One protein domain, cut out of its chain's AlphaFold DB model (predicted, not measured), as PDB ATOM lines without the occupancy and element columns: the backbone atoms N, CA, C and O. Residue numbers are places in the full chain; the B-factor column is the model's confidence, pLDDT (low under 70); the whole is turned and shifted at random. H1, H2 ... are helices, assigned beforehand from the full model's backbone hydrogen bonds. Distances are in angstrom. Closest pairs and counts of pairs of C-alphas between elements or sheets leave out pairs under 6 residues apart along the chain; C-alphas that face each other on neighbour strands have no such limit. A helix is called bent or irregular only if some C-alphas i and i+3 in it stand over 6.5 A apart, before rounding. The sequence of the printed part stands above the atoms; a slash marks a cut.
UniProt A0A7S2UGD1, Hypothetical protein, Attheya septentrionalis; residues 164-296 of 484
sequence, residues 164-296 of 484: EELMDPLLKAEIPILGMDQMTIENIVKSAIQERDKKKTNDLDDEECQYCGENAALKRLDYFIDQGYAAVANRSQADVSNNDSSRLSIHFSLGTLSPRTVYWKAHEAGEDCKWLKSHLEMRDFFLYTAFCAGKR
ATOM      1  N   GLU A 164     -33.297  11.124 -29.568       83.69
ATOM      2  CA  GLU A 164     -34.662  11.460 -29.940       83.69
ATOM      3  C   GLU A 164     -35.532  11.719 -28.697       83.69
ATOM      4  O   GLU A 164     -36.163  12.770 -28.606       83.69
ATOM      5  N   GLU A 165     -35.502  10.821 -27.706       88.31
ATOM      6  CA  GLU A 165     -36.226  10.984 -26.434       88.31
ATOM      7  C   GLU A 165     -35.708  12.171 -25.613       88.31
ATOM      8  O   GLU A 165     -36.498  12.900 -25.014       88.31
ATOM      9  N   LEU A 166     -34.391  12.400 -25.603       87.75
ATOM     10  CA  LEU A 166     -33.791  13.537 -24.897       87.75
ATOM     11  C   LEU A 166     -34.125  14.883 -25.555       87.75
ATOM     12  O   LEU A 166     -34.237  15.891 -24.857       87.75
ATOM     13  N   MET A 167     -34.261  14.916 -26.883       84.69
ATOM     14  CA  MET A 167     -34.554  16.132 -27.650       84.69
ATOM     15  C   MET A 167     -36.056  16.397 -27.807       84.69
ATOM     16  O   MET A 167     -36.431  17.507 -28.180       84.69
ATOM     17  N   ASP A 168     -36.921  15.430 -27.493       85.69
ATOM     18  CA  ASP A 168     -38.381  15.553 -27.591       85.69
ATOM     19  C   ASP A 168     -38.947  16.819 -26.906       85.69
ATOM     20  O   ASP A 168     -39.732  17.525 -27.546       85.69
ATOM     21  N   PRO A 169     -38.505  17.221 -25.692       84.44
ATOM     22  CA  PRO A 169     -38.953  18.476 -25.088       84.44
ATOM     23  C   PRO A 169     -38.584  19.725 -25.903       84.44
ATOM     24  O   PRO A 169     -39.360  20.678 -25.937       84.44
ATOM     25  N   LEU A 170     -37.421  19.730 -26.569       78.00
ATOM     26  CA  LEU A 170     -36.990  20.840 -27.429       78.00
ATOM     27  C   LEU A 170     -37.797  20.871 -28.732       78.00
ATOM     28  O   LEU A 170     -38.173  21.945 -29.190       78.00
ATOM     29  N   LEU A 171     -38.092  19.705 -29.310       81.19
ATOM     30  CA  LEU A 171     -38.878  19.576 -30.544       81.19
ATOM     31  C   LEU A 171     -40.351  19.965 -30.355       81.19
ATOM     32  O   LEU A 171     -40.989  20.449 -31.292       81.19
ATOM     33  N   LYS A 172     -40.882  19.768 -29.144       85.44
ATOM     34  CA  LYS A 172     -42.245  20.151 -28.746       85.44
ATOM     35  C   LYS A 172     -42.356  21.586 -28.234       85.44
ATOM     36  O   LYS A 172     -43.458  22.017 -27.903       85.44
ATOM     37  N   ALA A 173     -41.249  22.319 -28.133       81.00
ATOM     38  CA  ALA A 173     -41.289  23.694 -27.667       81.00
ATOM     39  C   ALA A 173     -42.043  24.576 -28.675       81.00
ATOM     40  O   ALA A 173     -41.631  24.729 -29.821       81.00
ATOM     41  N   GLU A 174     -43.133  25.200 -28.225       81.31
ATOM     42  CA  GLU A 174     -43.932  26.138 -29.032       81.31
ATOM     43  C   GLU A 174     -43.280  27.530 -29.154       81.31
ATOM     44  O   GLU A 174     -43.799  28.416 -29.832       81.31
ATOM     45  N   ILE A 175     -42.143  27.740 -28.483       81.69
ATOM     46  CA  ILE A 175     -41.402  29.001 -28.460       81.69
ATOM     47  C   ILE A 175     -40.002  28.827 -29.062       81.69
ATOM     48  O   ILE A 175     -39.383  27.779 -28.862       81.69
ATOM     49  N   PRO A 176     -39.456  29.851 -29.751       76.12
ATOM     50  CA  PRO A 176     -38.081  29.813 -30.232       76.12
ATOM     51  C   PRO A 176     -37.085  29.606 -29.087       76.12
ATOM     52  O   PRO A 176     -37.132  30.311 -28.074       76.12
ATOM     53  N   ILE A 177     -36.137  28.688 -29.267       73.19
ATOM     54  CA  ILE A 177     -35.086  28.413 -28.282       73.19
ATOM     55  C   ILE A 177     -33.830  29.149 -28.720       73.19
ATOM     56  O   ILE A 177     -33.298  28.885 -29.793       73.19
ATOM     57  N   LEU A 178     -33.383  30.117 -27.914       68.44
ATOM     58  CA  LEU A 178     -32.249  30.996 -28.245       68.44
ATOM     59  C   LEU A 178     -32.386  31.641 -29.633       68.44
ATOM     60  O   LEU A 178     -31.418  31.832 -30.364       68.44
ATOM     61  N   GLY A 179     -33.627  31.954 -30.008       69.62
ATOM     62  CA  GLY A 179     -33.937  32.567 -31.287       69.62
ATOM     63  C   GLY A 179     -33.881  31.628 -32.496       69.62
ATOM     64  O   GLY A 179     -34.009  32.133 -33.610       69.62
ATOM     65  N   MET A 180     -33.693  30.318 -32.307       72.44
ATOM     66  CA  MET A 180     -33.885  29.307 -33.351       72.44
ATOM     67  C   MET A 180     -35.355  28.896 -33.400       72.44
ATOM     68  O   MET A 180     -35.961  28.624 -32.362       72.44
ATOM     69  N   ASP A 181     -35.924  28.867 -34.602       79.81
ATOM     70  CA  ASP A 181     -37.277  28.361 -34.817       79.81
ATOM     71  C   ASP A 181     -37.327  26.823 -34.752       79.81
ATOM     72  O   ASP A 181     -36.304  26.132 -34.769       79.81
ATOM     73  N   GLN A 182     -38.544  26.284 -34.674       82.69
ATOM     74  CA  GLN A 182     -38.778  24.843 -34.568       82.69
ATOM     75  C   GLN A 182     -38.172  24.067 -35.747       82.69
ATOM     76  O   GLN A 182     -37.563  23.019 -35.546       82.69
ATOM     77  N   MET A 183     -38.263  24.608 -36.967       84.38
ATOM     78  CA  MET A 183     -37.697  23.992 -38.173       84.38
ATOM     79  C   MET A 183     -36.169  23.864 -38.082       84.38
ATOM     80  O   MET A 183     -35.593  22.841 -38.456       84.38
ATOM     81  N   THR A 184     -35.497  24.892 -37.565       80.75
ATOM     82  CA  THR A 184     -34.046  24.892 -37.351       80.75
ATOM     83  C   THR A 184     -33.654  23.834 -36.326       80.75
ATOM     84  O   THR A 184     -32.747  23.043 -36.588       80.75
ATOM     85  N   ILE A 185     -34.364  23.771 -35.196       78.75
ATOM     86  CA  ILE A 185     -34.128  22.768 -34.148       78.75
ATOM     87  C   ILE A 185     -34.331  21.354 -34.708       78.75
ATOM     88  O   ILE A 185     -33.461  20.499 -34.543       78.75
ATOM     89  N   GLU A 186     -35.420  21.116 -35.443       83.69
ATOM     90  CA  GLU A 186     -35.678  19.837 -36.110       83.69
ATOM     91  C   GLU A 186     -34.545  19.425 -37.051       83.69
ATOM     92  O   GLU A 186     -34.126  18.267 -37.044       83.69
ATOM     93  N   ASN A 187     -34.040  20.356 -37.862       84.25
ATOM     94  CA  ASN A 187     -32.954  20.078 -38.796       84.25
ATOM     95  C   ASN A 187     -31.645  19.751 -38.070       84.25
ATOM     96  O   ASN A 187     -30.939  18.832 -38.487       84.25
ATOM     97  N   ILE A 188     -31.345  20.444 -36.966       78.56
ATOM     98  CA  ILE A 188     -30.184  20.144 -36.116       78.56
ATOM     99  C   ILE A 188     -30.300  18.727 -35.547       78.56
ATOM    100  O   ILE A 188     -29.365  17.936 -35.685       78.56
ATOM    101  N   VAL A 189     -31.452  18.374 -34.966       81.12
ATOM    102  CA  VAL A 189     -31.675  17.042 -34.380       81.12
ATOM    103  C   VAL A 189     -31.596  15.950 -35.452       81.12
ATOM    104  O   VAL A 189     -30.860  14.979 -35.279       81.12
ATOM    105  N   LYS A 190     -32.265  16.131 -36.601       84.75
ATOM    106  CA  LYS A 190     -32.194  15.194 -37.740       84.75
ATOM    107  C   LYS A 190     -30.756  15.015 -38.229       84.75
ATOM    108  O   LYS A 190     -30.328  13.884 -38.455       84.75
ATOM    109  N   SER A 191     -29.997  16.103 -38.353       83.94
ATOM    110  CA  SER A 191     -28.589  16.046 -38.757       83.94
ATOM    111  C   SER A 191     -27.725  15.307 -37.732       83.94
ATOM    112  O   SER A 191     -26.856  14.529 -38.124       83.94
ATOM    113  N   ALA A 192     -27.950  15.521 -36.433       80.00
ATOM    114  CA  ALA A 192     -27.206  14.844 -35.370       80.00
ATOM    115  C   ALA A 192     -27.456  13.325 -35.374       80.00
ATOM    116  O   ALA A 192     -26.513  12.542 -35.249       80.00
ATOM    117  N   ILE A 193     -28.709  12.913 -35.589       81.88
ATOM    118  CA  ILE A 193     -29.109  11.505 -35.722       81.88
ATOM    119  C   ILE A 193     -28.446  10.864 -36.945       81.88
ATOM    120  O   ILE A 193     -27.812   9.818 -36.827       81.88
ATOM    121  N   GLN A 194     -28.505  11.523 -38.105       85.38
ATOM    122  CA  GLN A 194     -27.853  11.030 -39.321       85.38
ATOM    123  C   GLN A 194     -26.342  10.864 -39.136       85.38
ATOM    124  O   GLN A 194     -25.764   9.885 -39.603       85.38
ATOM    125  N   GLU A 195     -25.687  11.805 -38.457       78.75
ATOM    126  CA  GLU A 195     -24.247  11.738 -38.213       78.75
ATOM    127  C   GLU A 195     -23.867  10.617 -37.234       78.75
ATOM    128  O   GLU A 195     -22.862   9.934 -37.443       78.75
ATOM    129  N   ARG A 196     -24.689  10.369 -36.203       77.31
ATOM    130  CA  ARG A 196     -24.568   9.184 -35.337       77.31
ATOM    131  C   ARG A 196     -24.649   7.900 -36.166       77.31
ATOM    132  O   ARG A 196     -23.798   7.026 -36.019       77.31
ATOM    133  N   ASP A 197     -25.638   7.797 -37.047       77.44
ATOM    134  CA  ASP A 197     -25.908   6.571 -37.802       77.44
ATOM    135  C   ASP A 197     -24.834   6.296 -38.872       77.44
ATOM    136  O   ASP A 197     -24.428   5.147 -39.067       77.44
ATOM    137  N   LYS A 198     -24.265   7.340 -39.496       75.00
ATOM    138  CA  LYS A 198     -23.074   7.199 -40.360       75.00
ATOM    139  C   LYS A 198     -21.889   6.587 -39.615       75.00
ATOM    140  O   LYS A 198     -21.164   5.781 -40.183       75.00
ATOM    141  N   LYS A 199     -21.685   6.953 -38.347       66.81
ATOM    142  CA  LYS A 199     -20.589   6.400 -37.538       66.81
ATOM    143  C   LYS A 199     -20.812   4.934 -37.167       66.81
ATOM    144  O   LYS A 199     -19.831   4.217 -37.044       66.81
ATOM    145  N   LYS A 200     -22.066   4.482 -37.059       63.47
ATOM    146  CA  LYS A 200     -22.411   3.073 -36.793       63.47
ATOM    147  C   LYS A 200     -22.196   2.135 -37.984       63.47
ATOM    148  O   LYS A 200     -22.014   0.948 -37.784       63.47
ATOM    149  N   THR A 201     -22.242   2.647 -39.215       53.66
ATOM    150  CA  THR A 201     -22.140   1.824 -40.440       53.66
ATOM    151  C   THR A 201     -20.704   1.555 -40.899       53.66
ATOM    152  O   THR A 201     -20.496   0.720 -41.774       53.66
ATOM    153  N   ASN A 202     -19.710   2.221 -40.305       53.12
ATOM    154  CA  ASN A 202     -18.296   1.902 -40.494       53.12
ATOM    155  C   ASN A 202     -17.868   0.897 -39.406       53.12
ATOM    156  O   ASN A 202     -17.581   1.311 -38.289       53.12
ATOM    157  N   ASP A 203     -17.871  -0.399 -39.745       43.53
ATOM    158  CA  ASP A 203     -17.590  -1.591 -38.912       43.53
ATOM    159  C   ASP A 203     -16.529  -1.439 -37.798       43.53
ATOM    160  O   ASP A 203     -15.396  -1.896 -37.956       43.53
ATOM    161  N   LEU A 204     -16.907  -0.900 -36.633       46.78
ATOM    162  CA  LEU A 204     -16.176  -1.053 -35.370       46.78
ATOM    163  C   LEU A 204     -17.185  -1.154 -34.209       46.78
ATOM    164  O   LEU A 204     -17.367  -0.223 -33.428       46.78
ATOM    165  N   ASP A 205     -17.817  -2.325 -34.077       40.12
ATOM    166  CA  ASP A 205     -18.751  -2.700 -32.993       40.12
ATOM    167  C   ASP A 205     -18.129  -2.685 -31.568       40.12
ATOM    168  O   ASP A 205     -18.814  -2.965 -30.588       40.12
ATOM    169  N   ASP A 206     -16.857  -2.289 -31.421       42.22
ATOM    170  CA  ASP A 206     -16.161  -2.057 -30.139       42.22
ATOM    171  C   ASP A 206     -15.835  -0.560 -29.874       42.22
ATOM    172  O   ASP A 206     -15.208  -0.212 -28.867       42.22
ATOM    173  N   GLU A 207     -16.253   0.364 -30.755       46.91
ATOM    174  CA  GLU A 207     -15.856   1.786 -30.733       46.91
ATOM    175  C   GLU A 207     -16.956   2.797 -30.370       46.91
ATOM    176  O   GLU A 207     -16.719   4.008 -30.439       46.91
ATOM    177  N   GLU A 208     -18.121   2.360 -29.872       41.66
ATOM    178  CA  GLU A 208     -19.188   3.279 -29.411       41.66
ATOM    179  C   GLU A 208     -18.720   4.258 -28.302       41.66
ATOM    180  O   GLU A 208     -19.385   5.253 -28.017       41.66
ATOM    181  N   CYS A 209     -17.533   4.041 -27.722       49.53
ATOM    182  CA  CYS A 209     -16.940   4.844 -26.655       49.53
ATOM    183  C   CYS A 209     -15.542   5.413 -26.996       49.53
ATOM    184  O   CYS A 209     -14.696   5.531 -26.113       49.53
ATOM    185  N   GLN A 210     -15.231   5.738 -28.261       53.59
ATOM    186  CA  GLN A 210     -13.922   6.341 -28.596       53.59
ATOM    187  C   GLN A 210     -13.765   7.809 -28.157       53.59
ATOM    188  O   GLN A 210     -12.644   8.254 -27.906       53.59
ATOM    189  N   TYR A 211     -14.862   8.567 -28.062       63.75
ATOM    190  CA  TYR A 211     -14.817  10.031 -27.892       63.75
ATOM    191  C   TYR A 211     -15.362  10.532 -26.545       63.75
ATOM    192  O   TYR A 211     -15.155  11.692 -26.192       63.75
ATOM    193  N   CYS A 212     -16.049   9.686 -25.777       73.25
ATOM    194  CA  CYS A 212     -16.655  10.028 -24.488       73.25
ATOM    195  C   CYS A 212     -16.548   8.849 -23.503       73.25
ATOM    196  O   CYS A 212     -16.205   7.743 -23.900       73.25
ATOM    197  N   GLY A 213     -16.786   9.090 -22.210       88.06
ATOM    198  CA  GLY A 213     -16.616   8.073 -21.161       88.06
ATOM    199  C   GLY A 213     -15.208   8.022 -20.553       88.06
ATOM    200  O   GLY A 213     -14.273   8.656 -21.045       88.06
ATOM    201  N   GLU A 214     -15.064   7.285 -19.448       92.62
ATOM    202  CA  GLU A 214     -13.815   7.215 -18.666       92.62
ATOM    203  C   GLU A 214     -12.657   6.609 -19.469       92.62
ATOM    204  O   GLU A 214     -11.567   7.179 -19.518       92.62
ATOM    205  N   ASN A 215     -12.905   5.504 -20.178       91.81
ATOM    206  CA  ASN A 215     -11.886   4.842 -20.996       91.81
ATOM    207  C   ASN A 215     -11.352   5.751 -22.114       91.81
ATOM    208  O   ASN A 215     -10.140   5.813 -22.323       91.81
ATOM    209  N   ALA A 216     -12.230   6.479 -22.812       90.25
ATOM    210  CA  ALA A 216     -11.821   7.464 -23.815       90.25
ATOM    211  C   ALA A 216     -10.982   8.582 -23.190       90.25
ATOM    212  O   ALA A 216      -9.951   8.971 -23.740       90.25
ATOM    213  N   ALA A 217     -11.395   9.063 -22.015       94.19
ATOM    214  CA  ALA A 217     -10.712  10.138 -21.312       94.19
ATOM    215  C   ALA A 217      -9.281   9.760 -20.921       94.19
ATOM    216  O   ALA A 217      -8.353  10.546 -21.130       94.19
ATOM    217  N   LEU A 218      -9.104   8.552 -20.379       94.88
ATOM    218  CA  LEU A 218      -7.797   8.015 -20.008       94.88
ATOM    219  C   LEU A 218      -6.924   7.802 -21.245       94.88
ATOM    220  O   LEU A 218      -5.816   8.328 -21.289       94.88
ATOM    221  N   LYS A 219      -7.450   7.167 -22.303       94.38
ATOM    222  CA  LYS A 219      -6.728   7.009 -23.579       94.38
ATOM    223  C   LYS A 219      -6.285   8.353 -24.159       94.38
ATOM    224  O   LYS A 219      -5.156   8.480 -24.629       94.38
ATOM    225  N   ARG A 220      -7.149   9.374 -24.115       94.12
ATOM    226  CA  ARG A 220      -6.828  10.717 -24.608       94.12
ATOM    227  C   ARG A 220      -5.755  11.398 -23.759       94.12
ATOM    228  O   ARG A 220      -4.859  12.025 -24.324       94.12
ATOM    229  N   LEU A 221      -5.850  11.297 -22.432       96.25
ATOM    230  CA  LEU A 221      -4.843  11.817 -21.506       96.25
ATOM    231  C   LEU A 221      -3.481  11.158 -21.755       96.25
ATOM    232  O   LEU A 221      -2.481  11.865 -21.876       96.25
ATOM    233  N   ASP A 222      -3.470   9.831 -21.854       96.31
ATOM    234  CA  ASP A 222      -2.283   9.023 -22.112       96.31
ATOM    235  C   ASP A 222      -1.650   9.420 -23.437       96.31
ATOM    236  O   ASP A 222      -0.505   9.855 -23.464       96.31
ATOM    237  N   TYR A 223      -2.427   9.428 -24.517       95.50
ATOM    238  CA  TYR A 223      -1.955   9.855 -25.830       95.50
ATOM    239  C   TYR A 223      -1.372  11.279 -25.820       95.50
ATOM    240  O   TYR A 223      -0.296  11.513 -26.365       95.50
ATOM    241  N   PHE A 224      -2.049  12.243 -25.187       95.94
ATOM    242  CA  PHE A 224      -1.591  13.635 -25.166       95.94
ATOM    243  C   PHE A 224      -0.264  13.819 -24.412       95.94
ATOM    244  O   PHE A 224       0.553  14.658 -24.798       95.94
ATOM    245  N   ILE A 225      -0.040  13.052 -23.343       96.88
ATOM    246  CA  ILE A 225       1.186  13.129 -22.541       96.88
ATOM    247  C   ILE A 225       2.294  12.267 -23.151       96.88
ATOM    248  O   ILE A 225       3.386  12.769 -23.407       96.88
ATOM    249  N   ASP A 226       2.002  10.999 -23.427       96.12
ATOM    250  CA  ASP A 226       2.994   9.981 -23.776       96.12
ATOM    251  C   ASP A 226       3.539  10.183 -25.204       96.12
ATOM    252  O   ASP A 226       4.665   9.788 -25.496       96.12
ATOM    253  N   GLN A 227       2.791  10.865 -26.085       96.12
ATOM    254  CA  GLN A 227       3.277  11.299 -27.408       96.12
ATOM    255  C   GLN A 227       3.994  12.664 -27.386       96.12
ATOM    256  O   GLN A 227       4.339  13.203 -28.436       96.12
ATOM    257  N   GLY A 228       4.202  13.267 -26.212       96.19
ATOM    258  CA  GLY A 228       4.946  14.521 -26.059       96.19
ATOM    259  C   GLY A 228       4.180  15.798 -26.426       96.19
ATOM    260  O   GLY A 228       4.714  16.890 -26.229       96.19
ATOM    261  N   TYR A 229       2.925  15.711 -26.887       96.81
ATOM    262  CA  TYR A 229       2.117  16.893 -27.230       96.81
ATOM    263  C   TYR A 229       1.950  17.846 -26.044       96.81
ATOM    264  O   TYR A 229       2.082  19.059 -26.200       96.81
ATOM    265  N   ALA A 230       1.740  17.313 -24.837       96.25
ATOM    266  CA  ALA A 230       1.657  18.111 -23.618       96.25
ATOM    267  C   ALA A 230       2.919  18.951 -23.361       96.25
ATOM    268  O   ALA A 230       2.797  20.085 -22.896       96.25
ATOM    269  N   ALA A 231       4.104  18.423 -23.678       96.50
ATOM    270  CA  ALA A 231       5.378  19.093 -23.430       96.50
ATOM    271  C   ALA A 231       5.626  20.259 -24.403       96.50
ATOM    272  O   ALA A 231       6.161  21.294 -24.007       96.50
ATOM    273  N   VAL A 232       5.192  20.123 -25.662       95.81
ATOM    274  CA  VAL A 232       5.445  21.115 -26.727       95.81
ATOM    275  C   VAL A 232       4.264  22.051 -27.014       95.81
ATOM    276  O   VAL A 232       4.390  22.971 -27.821       95.81
ATOM    277  N   ALA A 233       3.115  21.852 -26.360       93.38
ATOM    278  CA  ALA A 233       1.893  22.609 -26.627       93.38
ATOM    279  C   ALA A 233       2.068  24.133 -26.464       93.38
ATOM    280  O   ALA A 233       2.326  24.654 -25.367       93.38
ATOM    281  N   ASN A 234       1.799  24.886 -27.537       91.81
ATOM    282  CA  ASN A 234       1.694  26.343 -27.477       91.81
ATOM    283  C   ASN A 234       0.279  26.782 -27.081       91.81
ATOM    284  O   ASN A 234      -0.543  27.198 -27.891       91.81
ATOM    285  N   ARG A 235       0.041  26.790 -25.770       89.38
ATOM    286  CA  ARG A 235      -1.253  27.094 -25.120       89.38
ATOM    287  C   ARG A 235      -1.811  28.498 -25.394       89.38
ATOM    288  O   ARG A 235      -2.860  28.861 -24.865       89.38
ATOM    289  N   SER A 236      -1.064  29.339 -26.109       88.19
ATOM    290  CA  SER A 236      -1.491  30.693 -26.446       88.19
ATOM    291  C   SER A 236      -2.167  30.785 -27.808       88.19
ATOM    292  O   SER A 236      -2.855  31.782 -28.021       88.19
ATOM    293  N   GLN A 237      -1.955  29.818 -28.700       90.88
ATOM    294  CA  GLN A 237      -2.474  29.841 -30.068       90.88
ATOM    295  C   GLN A 237      -3.940  29.407 -30.136       90.88
ATOM    296  O   GLN A 237      -4.503  28.917 -29.154       90.88
ATOM    297  N   ALA A 238      -4.574  29.671 -31.277       92.19
ATOM    298  CA  ALA A 238      -5.849  29.053 -31.610       92.19
ATOM    299  C   ALA A 238      -5.600  27.622 -32.110       92.19
ATOM    300  O   ALA A 238      -4.729  27.413 -32.951       92.19
ATOM    301  N   ASP A 239      -6.352  26.652 -31.593       90.56
ATOM    302  CA  ASP A 239      -6.164  25.246 -31.955       90.56
ATOM    303  C   ASP A 239      -6.573  24.986 -33.416       90.56
ATOM    304  O   ASP A 239      -7.747  25.092 -33.780       90.56
ATOM    305  N   VAL A 240      -5.625  24.560 -34.242       90.50
ATOM    306  CA  VAL A 240      -5.851  24.086 -35.614       90.50
ATOM    307  C   VAL A 240      -6.030  22.568 -35.623       90.50
ATOM    308  O   VAL A 240      -6.835  22.037 -36.396       90.50
ATOM    309  N   SER A 241      -5.330  21.866 -34.732       89.12
ATOM    310  CA  SER A 241      -5.370  20.416 -34.577       89.12
ATOM    311  C   SER A 241      -5.987  19.995 -33.239       89.12
ATOM    312  O   SER A 241      -6.108  20.774 -32.289       89.12
ATOM    313  N   ASN A 242      -6.355  18.718 -33.137       84.31
ATOM    314  CA  ASN A 242      -6.777  18.149 -31.859       84.31
ATOM    315  C   ASN A 242      -5.617  18.018 -30.868       84.31
ATOM    316  O   ASN A 242      -5.882  17.829 -29.691       84.31
ATOM    317  N   ASN A 243      -4.357  18.125 -31.292       90.56
ATOM    318  CA  ASN A 243      -3.181  17.908 -30.443       90.56
ATOM    319  C   ASN A 243      -2.544  19.207 -29.931       90.56
ATOM    320  O   ASN A 243      -1.623  19.153 -29.122       90.56
ATOM    321  N   ASP A 244      -3.077  20.364 -30.325       91.00
ATOM    322  CA  ASP A 244      -2.607  21.671 -29.847       91.00
ATOM    323  C   ASP A 244      -2.980  21.907 -28.368       91.00
ATOM    324  O   ASP A 244      -2.335  22.680 -27.655       91.00
ATOM    325  N   SER A 245      -4.000  21.189 -27.881       92.75
ATOM    326  CA  SER A 245      -4.431  21.174 -26.485       92.75
ATOM    327  C   SER A 245      -4.857  19.775 -26.035       92.75
ATOM    328  O   SER A 245      -5.020  18.851 -26.831       92.75
ATOM    329  N   SER A 246      -5.062  19.595 -24.727       93.69
ATOM    330  CA  SER A 246      -5.381  18.273 -24.174       93.69
ATOM    331  C   SER A 246      -6.736  17.731 -24.631       93.69
ATOM    332  O   SER A 246      -6.925  16.518 -24.655       93.69
ATOM    333  N   ARG A 247      -7.674  18.611 -25.015       92.25
ATOM    334  CA  ARG A 247      -9.075  18.271 -25.339       92.25
ATOM    335  C   ARG A 247      -9.802  17.507 -24.215       92.25
ATOM    336  O   ARG A 247     -10.786  16.828 -24.461       92.25
ATOM    337  N   LEU A 248      -9.351  17.656 -22.964       94.88
ATOM    338  CA  LEU A 248      -9.926  16.965 -21.799       94.88
ATOM    339  C   LEU A 248     -11.121  17.688 -21.156       94.88
ATOM    340  O   LEU A 248     -11.699  17.184 -20.197       94.88
ATOM    341  N   SER A 249     -11.485  18.877 -21.643       94.81
ATOM    342  CA  SER A 249     -12.535  19.708 -21.045       94.81
ATOM    343  C   SER A 249     -13.900  19.020 -21.025       94.81
ATOM    344  O   SER A 249     -14.563  19.059 -19.993       94.81
ATOM    345  N   ILE A 250     -14.266  18.309 -22.096       93.00
ATOM    346  CA  ILE A 250     -15.502  17.511 -22.163       93.00
ATOM    347  C   ILE A 250     -15.567  16.470 -21.039       93.00
ATOM    348  O   ILE A 250     -16.579  16.338 -20.355       93.00
ATOM    349  N   HIS A 251     -14.449  15.796 -20.760       94.75
ATOM    350  CA  HIS A 251     -14.390  14.769 -19.727       94.75
ATOM    351  C   HIS A 251     -14.516  15.345 -18.316       94.75
ATOM    352  O   HIS A 251     -15.124  14.714 -17.453       94.75
ATOM    353  N   PHE A 252     -13.994  16.555 -18.086       95.19
ATOM    354  CA  PHE A 252     -14.169  17.260 -16.815       95.19
ATOM    355  C   PHE A 252     -15.589  17.776 -16.593       95.19
ATOM    356  O   PHE A 252     -15.986  17.924 -15.437       95.19
ATOM    357  N   SER A 253     -16.314  18.092 -17.665       92.69
ATOM    358  CA  SER A 253     -17.706  18.541 -17.591       92.69
ATOM    359  C   SER A 253     -18.661  17.372 -17.357       92.69
ATOM    360  O   SER A 253     -19.592  17.499 -16.574       92.69
ATOM    361  N   LEU A 254     -18.363  16.204 -17.935       91.62
ATOM    362  CA  LEU A 254     -19.126  14.968 -17.720       91.62
ATOM    363  C   LEU A 254     -18.715  14.182 -16.462       91.62
ATOM    364  O   LEU A 254     -19.307  13.151 -16.163       91.62
ATOM    365  N   GLY A 255     -17.653  14.591 -15.760       92.44
ATOM    366  CA  GLY A 255     -17.129  13.857 -14.600       92.44
ATOM    367  C   GLY A 255     -16.454  12.515 -14.932       92.44
ATOM    368  O   GLY A 255     -16.124  11.759 -14.026       92.44
ATOM    369  N   THR A 256     -16.198  12.235 -16.213       94.56
ATOM    370  CA  THR A 256     -15.561  10.988 -16.692       94.56
ATOM    371  C   THR A 256     -14.043  10.959 -16.501       94.56
ATOM    372  O   THR A 256     -13.411   9.933 -16.717       94.56
ATOM    373  N   LEU A 257     -13.437  12.077 -16.087       95.56
ATOM    374  CA  LEU A 257     -12.019  12.155 -15.749       95.56
ATOM    375  C   LEU A 257     -11.802  13.032 -14.521       95.56
ATOM    376  O   LEU A 257     -12.232  14.185 -14.476       95.56
ATOM    377  N   SER A 258     -11.063  12.517 -13.538       96.31
ATOM    378  CA  SER A 258     -10.692  13.311 -12.367       96.31
ATOM    379  C   SER A 258      -9.541  14.274 -12.692       96.31
ATOM    380  O   SER A 258      -8.516  13.845 -13.234       96.31
ATOM    381  N   PRO A 259      -9.608  15.556 -12.280       97.50
ATOM    382  CA  PRO A 259      -8.469  16.468 -12.405       97.50
ATOM    383  C   PRO A 259      -7.253  16.005 -11.590       97.50
ATOM    384  O   PRO A 259      -6.120  16.331 -11.943       97.50
ATOM    385  N   ARG A 260      -7.462  15.221 -10.523       97.88
ATOM    386  CA  ARG A 260      -6.370  14.644  -9.729       97.88
ATOM    387  C   ARG A 260      -5.583  13.616 -10.541       97.88
ATOM    388  O   ARG A 260      -4.359  13.656 -10.502       97.88
ATOM    389  N   THR A 261      -6.258  12.775 -11.326       97.56
ATOM    390  CA  THR A 261      -5.606  11.826 -12.246       97.56
ATOM    391  C   THR A 261      -4.717  12.561 -13.247       97.56
ATOM    392  O   THR A 261      -3.543  12.231 -13.394       97.56
ATOM    393  N   VAL A 262      -5.234  13.635 -13.856       98.06
ATOM    394  CA  VAL A 262      -4.468  14.465 -14.801       98.06
ATOM    395  C   VAL A 262      -3.263  15.121 -14.134       98.06
ATOM    396  O   VAL A 262      -2.175  15.126 -14.705       98.06
ATOM    397  N   TYR A 263      -3.432  15.661 -12.924       97.94
ATOM    398  CA  TYR A 263      -2.333  16.267 -12.177       97.94
ATOM    399  C   TYR A 263      -1.205  15.272 -11.898       97.94
ATOM    400  O   TYR A 263      -0.050  15.598 -12.167       97.94
ATOM    401  N   TRP A 264      -1.525  14.091 -11.365       97.38
ATOM    402  CA  TRP A 264      -0.505  13.114 -10.986       97.38
ATOM    403  C   TRP A 264       0.214  12.546 -12.209       97.38
ATOM    404  O   TRP A 264       1.443  12.563 -12.223       97.38
ATOM    405  N   LYS A 265      -0.511  12.218 -13.288       96.94
ATOM    406  CA  LYS A 265       0.122  11.774 -14.538       96.94
ATOM    407  C   LYS A 265       1.012  12.859 -15.160       96.94
ATOM    408  O   LYS A 265       2.138  12.589 -15.564       96.94
ATOM    409  N   ALA A 266       0.560  14.116 -15.181       96.81
ATOM    410  CA  ALA A 266       1.379  15.228 -15.666       96.81
ATOM    411  C   ALA A 266       2.610  15.490 -14.780       96.81
ATOM    412  O   ALA A 266       3.659  15.885 -15.282       96.81
ATOM    413  N   HIS A 267       2.481  15.297 -13.466       95.06
ATOM    414  CA  HIS A 267       3.582  15.447 -12.520       95.06
ATOM    415  C   HIS A 267       4.654  14.365 -12.718       95.06
ATOM    416  O   HIS A 267       5.839  14.681 -12.660       95.06
ATOM    417  N   GLU A 268       4.243  13.122 -12.974       96.06
ATOM    418  CA  GLU A 268       5.137  12.001 -13.293       96.06
ATOM    419  C   GLU A 268       5.842  12.183 -14.643       96.06
ATOM    420  O   GLU A 268       7.024  11.870 -14.758       96.06
ATOM    421  N   ALA A 269       5.156  12.757 -15.637       96.12
ATOM    422  CA  ALA A 269       5.709  12.988 -16.973       96.12
ATOM    423  C   ALA A 269       6.813  14.065 -17.034       96.12
ATOM    424  O   ALA A 269       7.624  14.049 -17.957       96.12
ATOM    425  N   GLY A 270       6.869  14.998 -16.074       94.75
ATOM    426  CA  GLY A 270       7.968  15.965 -15.940       94.75
ATOM    427  C   GLY A 270       7.564  17.446 -15.973       94.75
ATOM    428  O   GLY A 270       6.387  17.808 -16.019       94.75
ATOM    429  N   GLU A 271       8.566  18.334 -15.904       92.06
ATOM    430  CA  GLU A 271       8.377  19.795 -15.780       92.06
ATOM    431  C   GLU A 271       7.556  20.399 -16.927       92.06
ATOM    432  O   GLU A 271       6.672  21.227 -16.678       92.06
ATOM    433  N   ASP A 272       7.778  19.936 -18.158       94.88
ATOM    434  CA  ASP A 272       7.119  20.471 -19.353       94.88
ATOM    435  C   ASP A 272       5.612  20.177 -19.396       94.88
ATOM    436  O   ASP A 272       4.875  20.849 -20.111       94.88
ATOM    437  N   CYS A 273       5.114  19.258 -18.561       95.56
ATOM    438  CA  CYS A 273       3.690  18.940 -18.428       95.56
ATOM    439  C   CYS A 273       3.012  19.670 -17.249       95.56
ATOM    440  O   CYS A 273       1.779  19.743 -17.175       95.56
ATOM    441  N   LYS A 274       3.774  20.284 -16.327       91.75
ATOM    442  CA  LYS A 274       3.224  20.876 -15.083       91.75
ATOM    443  C   LYS A 274       2.292  22.062 -15.297       91.75
ATOM    444  O   LYS A 274       1.547  22.447 -14.391       91.75
ATOM    445  N   TRP A 275       2.281  22.657 -16.484       94.81
ATOM    446  CA  TRP A 275       1.337  23.722 -16.817       94.81
ATOM    447  C   TRP A 275      -0.125  23.267 -16.784       94.81
ATOM    448  O   TRP A 275      -1.001  24.114 -16.562       94.81
ATOM    449  N   LEU A 276      -0.391  21.965 -16.958       96.81
ATOM    450  CA  LEU A 276      -1.728  21.384 -16.835       96.81
ATOM    451  C   LEU A 276      -2.316  21.699 -15.460       96.81
ATOM    452  O   LEU A 276      -3.445  22.179 -15.372       96.81
ATOM    453  N   LYS A 277      -1.498  21.604 -14.398       96.62
ATOM    454  CA  LYS A 277      -1.872  22.038 -13.044       96.62
ATOM    455  C   LYS A 277      -2.399  23.471 -13.038       96.62
ATOM    456  O   LYS A 277      -3.437  23.738 -12.453       96.62
ATOM    457  N   SER A 278      -1.719  24.399 -13.710       95.50
ATOM    458  CA  SER A 278      -2.133  25.809 -13.716       95.50
ATOM    459  C   SER A 278      -3.496  26.017 -14.387       95.50
ATOM    460  O   SER A 278      -4.237  26.914 -13.983       95.50
ATOM    461  N   HIS A 279      -3.850  25.204 -15.386       95.94
ATOM    462  CA  HIS A 279      -5.162  25.270 -16.040       95.94
ATOM    463  C   HIS A 279      -6.252  24.612 -15.185       95.94
ATOM    464  O   HIS A 279      -7.332  25.180 -15.044       95.94
ATOM    465  N   LEU A 280      -5.942  23.496 -14.521       97.69
ATOM    466  CA  LEU A 280      -6.831  22.882 -13.529       97.69
ATOM    467  C   LEU A 280      -7.107  23.824 -12.349       97.69
ATOM    468  O   LEU A 280      -8.247  23.974 -11.932       97.69
ATOM    469  N   GLU A 281      -6.095  24.551 -11.877       97.62
ATOM    470  CA  GLU A 281      -6.252  25.590 -10.850       97.62
ATOM    471  C   GLU A 281      -7.161  26.735 -11.305       97.62
ATOM    472  O   GLU A 281      -7.877  27.315 -10.493       97.62
ATOM    473  N   MET A 282      -7.135  27.071 -12.598       95.81
ATOM    474  CA  MET A 282      -8.046  28.070 -13.150       95.81
ATOM    475  C   MET A 282      -9.487  27.561 -13.170       95.81
ATOM    476  O   MET A 282     -10.395  28.320 -12.832       95.81
ATOM    477  N   ARG A 283      -9.695  26.280 -13.495       97.06
ATOM    478  CA  ARG A 283     -11.006  25.633 -13.380       97.06
ATOM    479  C   ARG A 283     -11.502  25.642 -11.931       97.06
ATOM    480  O   ARG A 283     -12.607  26.119 -11.695       97.06
ATOM    481  N   ASP A 284     -10.680  25.214 -10.973       97.69
ATOM    482  CA  ASP A 284     -11.017  25.244  -9.543       97.69
ATOM    483  C   ASP A 284     -11.387  26.653  -9.071       97.69
ATOM    484  O   ASP A 284     -12.420  26.837  -8.436       97.69
ATOM    485  N   PHE A 285     -10.599  27.669  -9.432       97.12
ATOM    486  CA  PHE A 285     -10.907  29.057  -9.088       97.12
ATOM    487  C   PHE A 285     -12.308  29.477  -9.554       97.12
ATOM    488  O   PHE A 285     -13.039  30.128  -8.805       97.12
ATOM    489  N   PHE A 286     -12.703  29.105 -10.774       96.69
ATOM    490  CA  PHE A 286     -14.026  29.435 -11.297       96.69
ATOM    491  C   PHE A 286     -15.148  28.619 -10.640       96.69
ATOM    492  O   PHE A 286     -16.195  29.187 -10.331       96.69
ATOM    493  N   LEU A 287     -14.919  27.337 -10.343       96.62
ATOM    494  CA  LEU A 287     -15.858  26.503  -9.583       96.62
ATOM    495  C   LEU A 287     -16.098  27.066  -8.179       96.62
ATOM    496  O   LEU A 287     -17.241  27.275  -7.777       96.62
ATOM    497  N   TYR A 288     -15.031  27.410  -7.456       96.38
ATOM    498  CA  TYR A 288     -15.154  28.025  -6.138       96.38
ATOM    499  C   TYR A 288     -15.738  29.431  -6.197       96.38
ATOM    500  O   TYR A 288     -16.516  29.806  -5.326       96.38
ATOM    501  N   THR A 289     -15.453  30.200  -7.250       95.00
ATOM    502  CA  THR A 289     -16.126  31.488  -7.467       95.00
ATOM    503  C   THR A 289     -17.635  31.298  -7.617       95.00
ATOM    504  O   THR A 289     -18.396  32.075  -7.039       95.00
ATOM    505  N   ALA A 290     -18.076  30.259  -8.330       95.25
ATOM    506  CA  ALA A 290     -19.489  29.921  -8.458       95.25
ATOM    507  C   ALA A 290     -20.097  29.471  -7.118       95.25
ATOM    508  O   ALA A 290     -21.152  29.990  -6.736       95.25
ATOM    509  N   PHE A 291     -19.393  28.642  -6.335       94.19
ATOM    510  CA  PHE A 291     -19.814  28.317  -4.969       94.19
ATOM    511  C   PHE A 291     -19.995  29.590  -4.114       94.19
ATOM    512  O   PHE A 291     -21.071  29.808  -3.551       94.19
ATOM    513  N   CYS A 292     -19.013  30.495  -4.090       92.75
ATOM    514  CA  CYS A 292     -19.091  31.766  -3.359       92.75
ATOM    515  C   CYS A 292     -20.235  32.677  -3.831       92.75
ATOM    516  O   CYS A 292     -20.854  33.393  -3.039       92.75
ATOM    517  N   ALA A 293     -20.449  32.752  -5.146       92.19
ATOM    518  CA  ALA A 293     -21.350  33.721  -5.754       92.19
ATOM    519  C   ALA A 293     -22.819  33.287  -5.691       92.19
ATOM    520  O   ALA A 293     -23.691  34.141  -5.489       92.19
ATOM    521  N   GLY A 294     -23.090  31.990  -5.871       91.31
ATOM    522  CA  GLY A 294     -24.445  31.465  -6.049       91.31
ATOM    523  C   GLY A 294     -25.195  32.228  -7.143       91.31
ATOM    524  O   GLY A 294     -24.620  32.573  -8.175       91.31
ATOM    525  N   LYS A 295     -26.452  32.603  -6.875       92.44
ATOM    526  CA  LYS A 295     -27.309  33.353  -7.817       92.44
ATOM    527  C   LYS A 295     -26.692  34.670  -8.317       92.44
ATOM    528  O   LYS A 295     -27.058  35.154  -9.383       92.44
ATOM    529  N   ARG A 296     -25.740  35.268  -7.580       92.62
ATOM    530  CA  ARG A 296     -25.055  36.504  -8.013       92.62
ATOM    531  C   ARG A 296     -24.171  36.295  -9.242       92.62
ATOM    532  O   ARG A 296     -23.898  37.276  -9.924       92.62
TER     533      ARG A 296
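What this domain is: This is residues 164 to 296 of the 484 residues of the protein "Hypothetical protein" of Attheya septentrionalis (UniProt A0A7S2UGD1). Two separate lobes are joined by a long loop: H3 to H6 and the first part of the longest helix, H7, form one, and the hairpin of H1 and H2 forms the other. Residues 285 to 296 of H7 stick out from the first lobe, and residues 201 to 206 stick out in the joining loop. The printed part has 133 residues with seven named helices, H1 to H7 in chain order, and no named strand: all helix. The whole is loose, with a radius of gyration of the C-alphas of 19.0 A, and flat, spanning 53 by 49 by 26 A.

How they stand to each other: H7, residues 275 to 296, touches H6, residues 259 to 269, with residues 276 to 280 alone; the closest C-alphas, of Tyr 263 and Lys 277, are 5.9 A apart. This hairpin has a shallow tilt of 16 degrees, opposite ways. H3, residues 214 to 226, touches H6 with residues 221 to 226 alone, closest at the C-alphas of Ile 225 and Ala 269, 7.2 A, at a shallow tilt of 27 degrees, the same way. H4, residues 229 to 232, and H5, residues 249 to 253, are each close to H3 but not clearly touching: the closest C-alphas are Phe 224 and Ala 230, 5.7 A, and Ala 217 and His 251, 6.1 A. H1, residues 164 to 171, and H2, residues 182 to 200, form a hairpin: H2 touches H1 with residues 182 to 189 alone, closest at the C-alphas of Leu 171 and Glu 186, 6.4 A. H2 and H3 are apart. Every O i to N i+4 pair is within hydrogen-bond range in H2, H3, H5 and H6, against 2 of 4 in H1 and 16 of 18 in H7; H4 is too short for such a pair.

Where its parts are: H7 is 30.6 A long, H2 27.3 A, H3 17.8 A and H6 15.3 A. C-alpha 164 is at (-34.662, 11.460, -29.940) and C-alpha 296 at (-25.055, 36.504, -8.013). H1 and H7 are irregular: C-alphas 166 and 169 are 7.1 A apart, and 292 and 295 are 9.5 A apart. H7 has a kink of 44 degrees near residue 290.

The domain as a whole: The C-alphas farthest apart, of Glu 174 and Gly 270, are 54.5 A apart. The printed part has no cut; the links H2 to H3 and H4 to H5 are long. Residues 178 to 179 and 199 to 211 have pLDDT under 70.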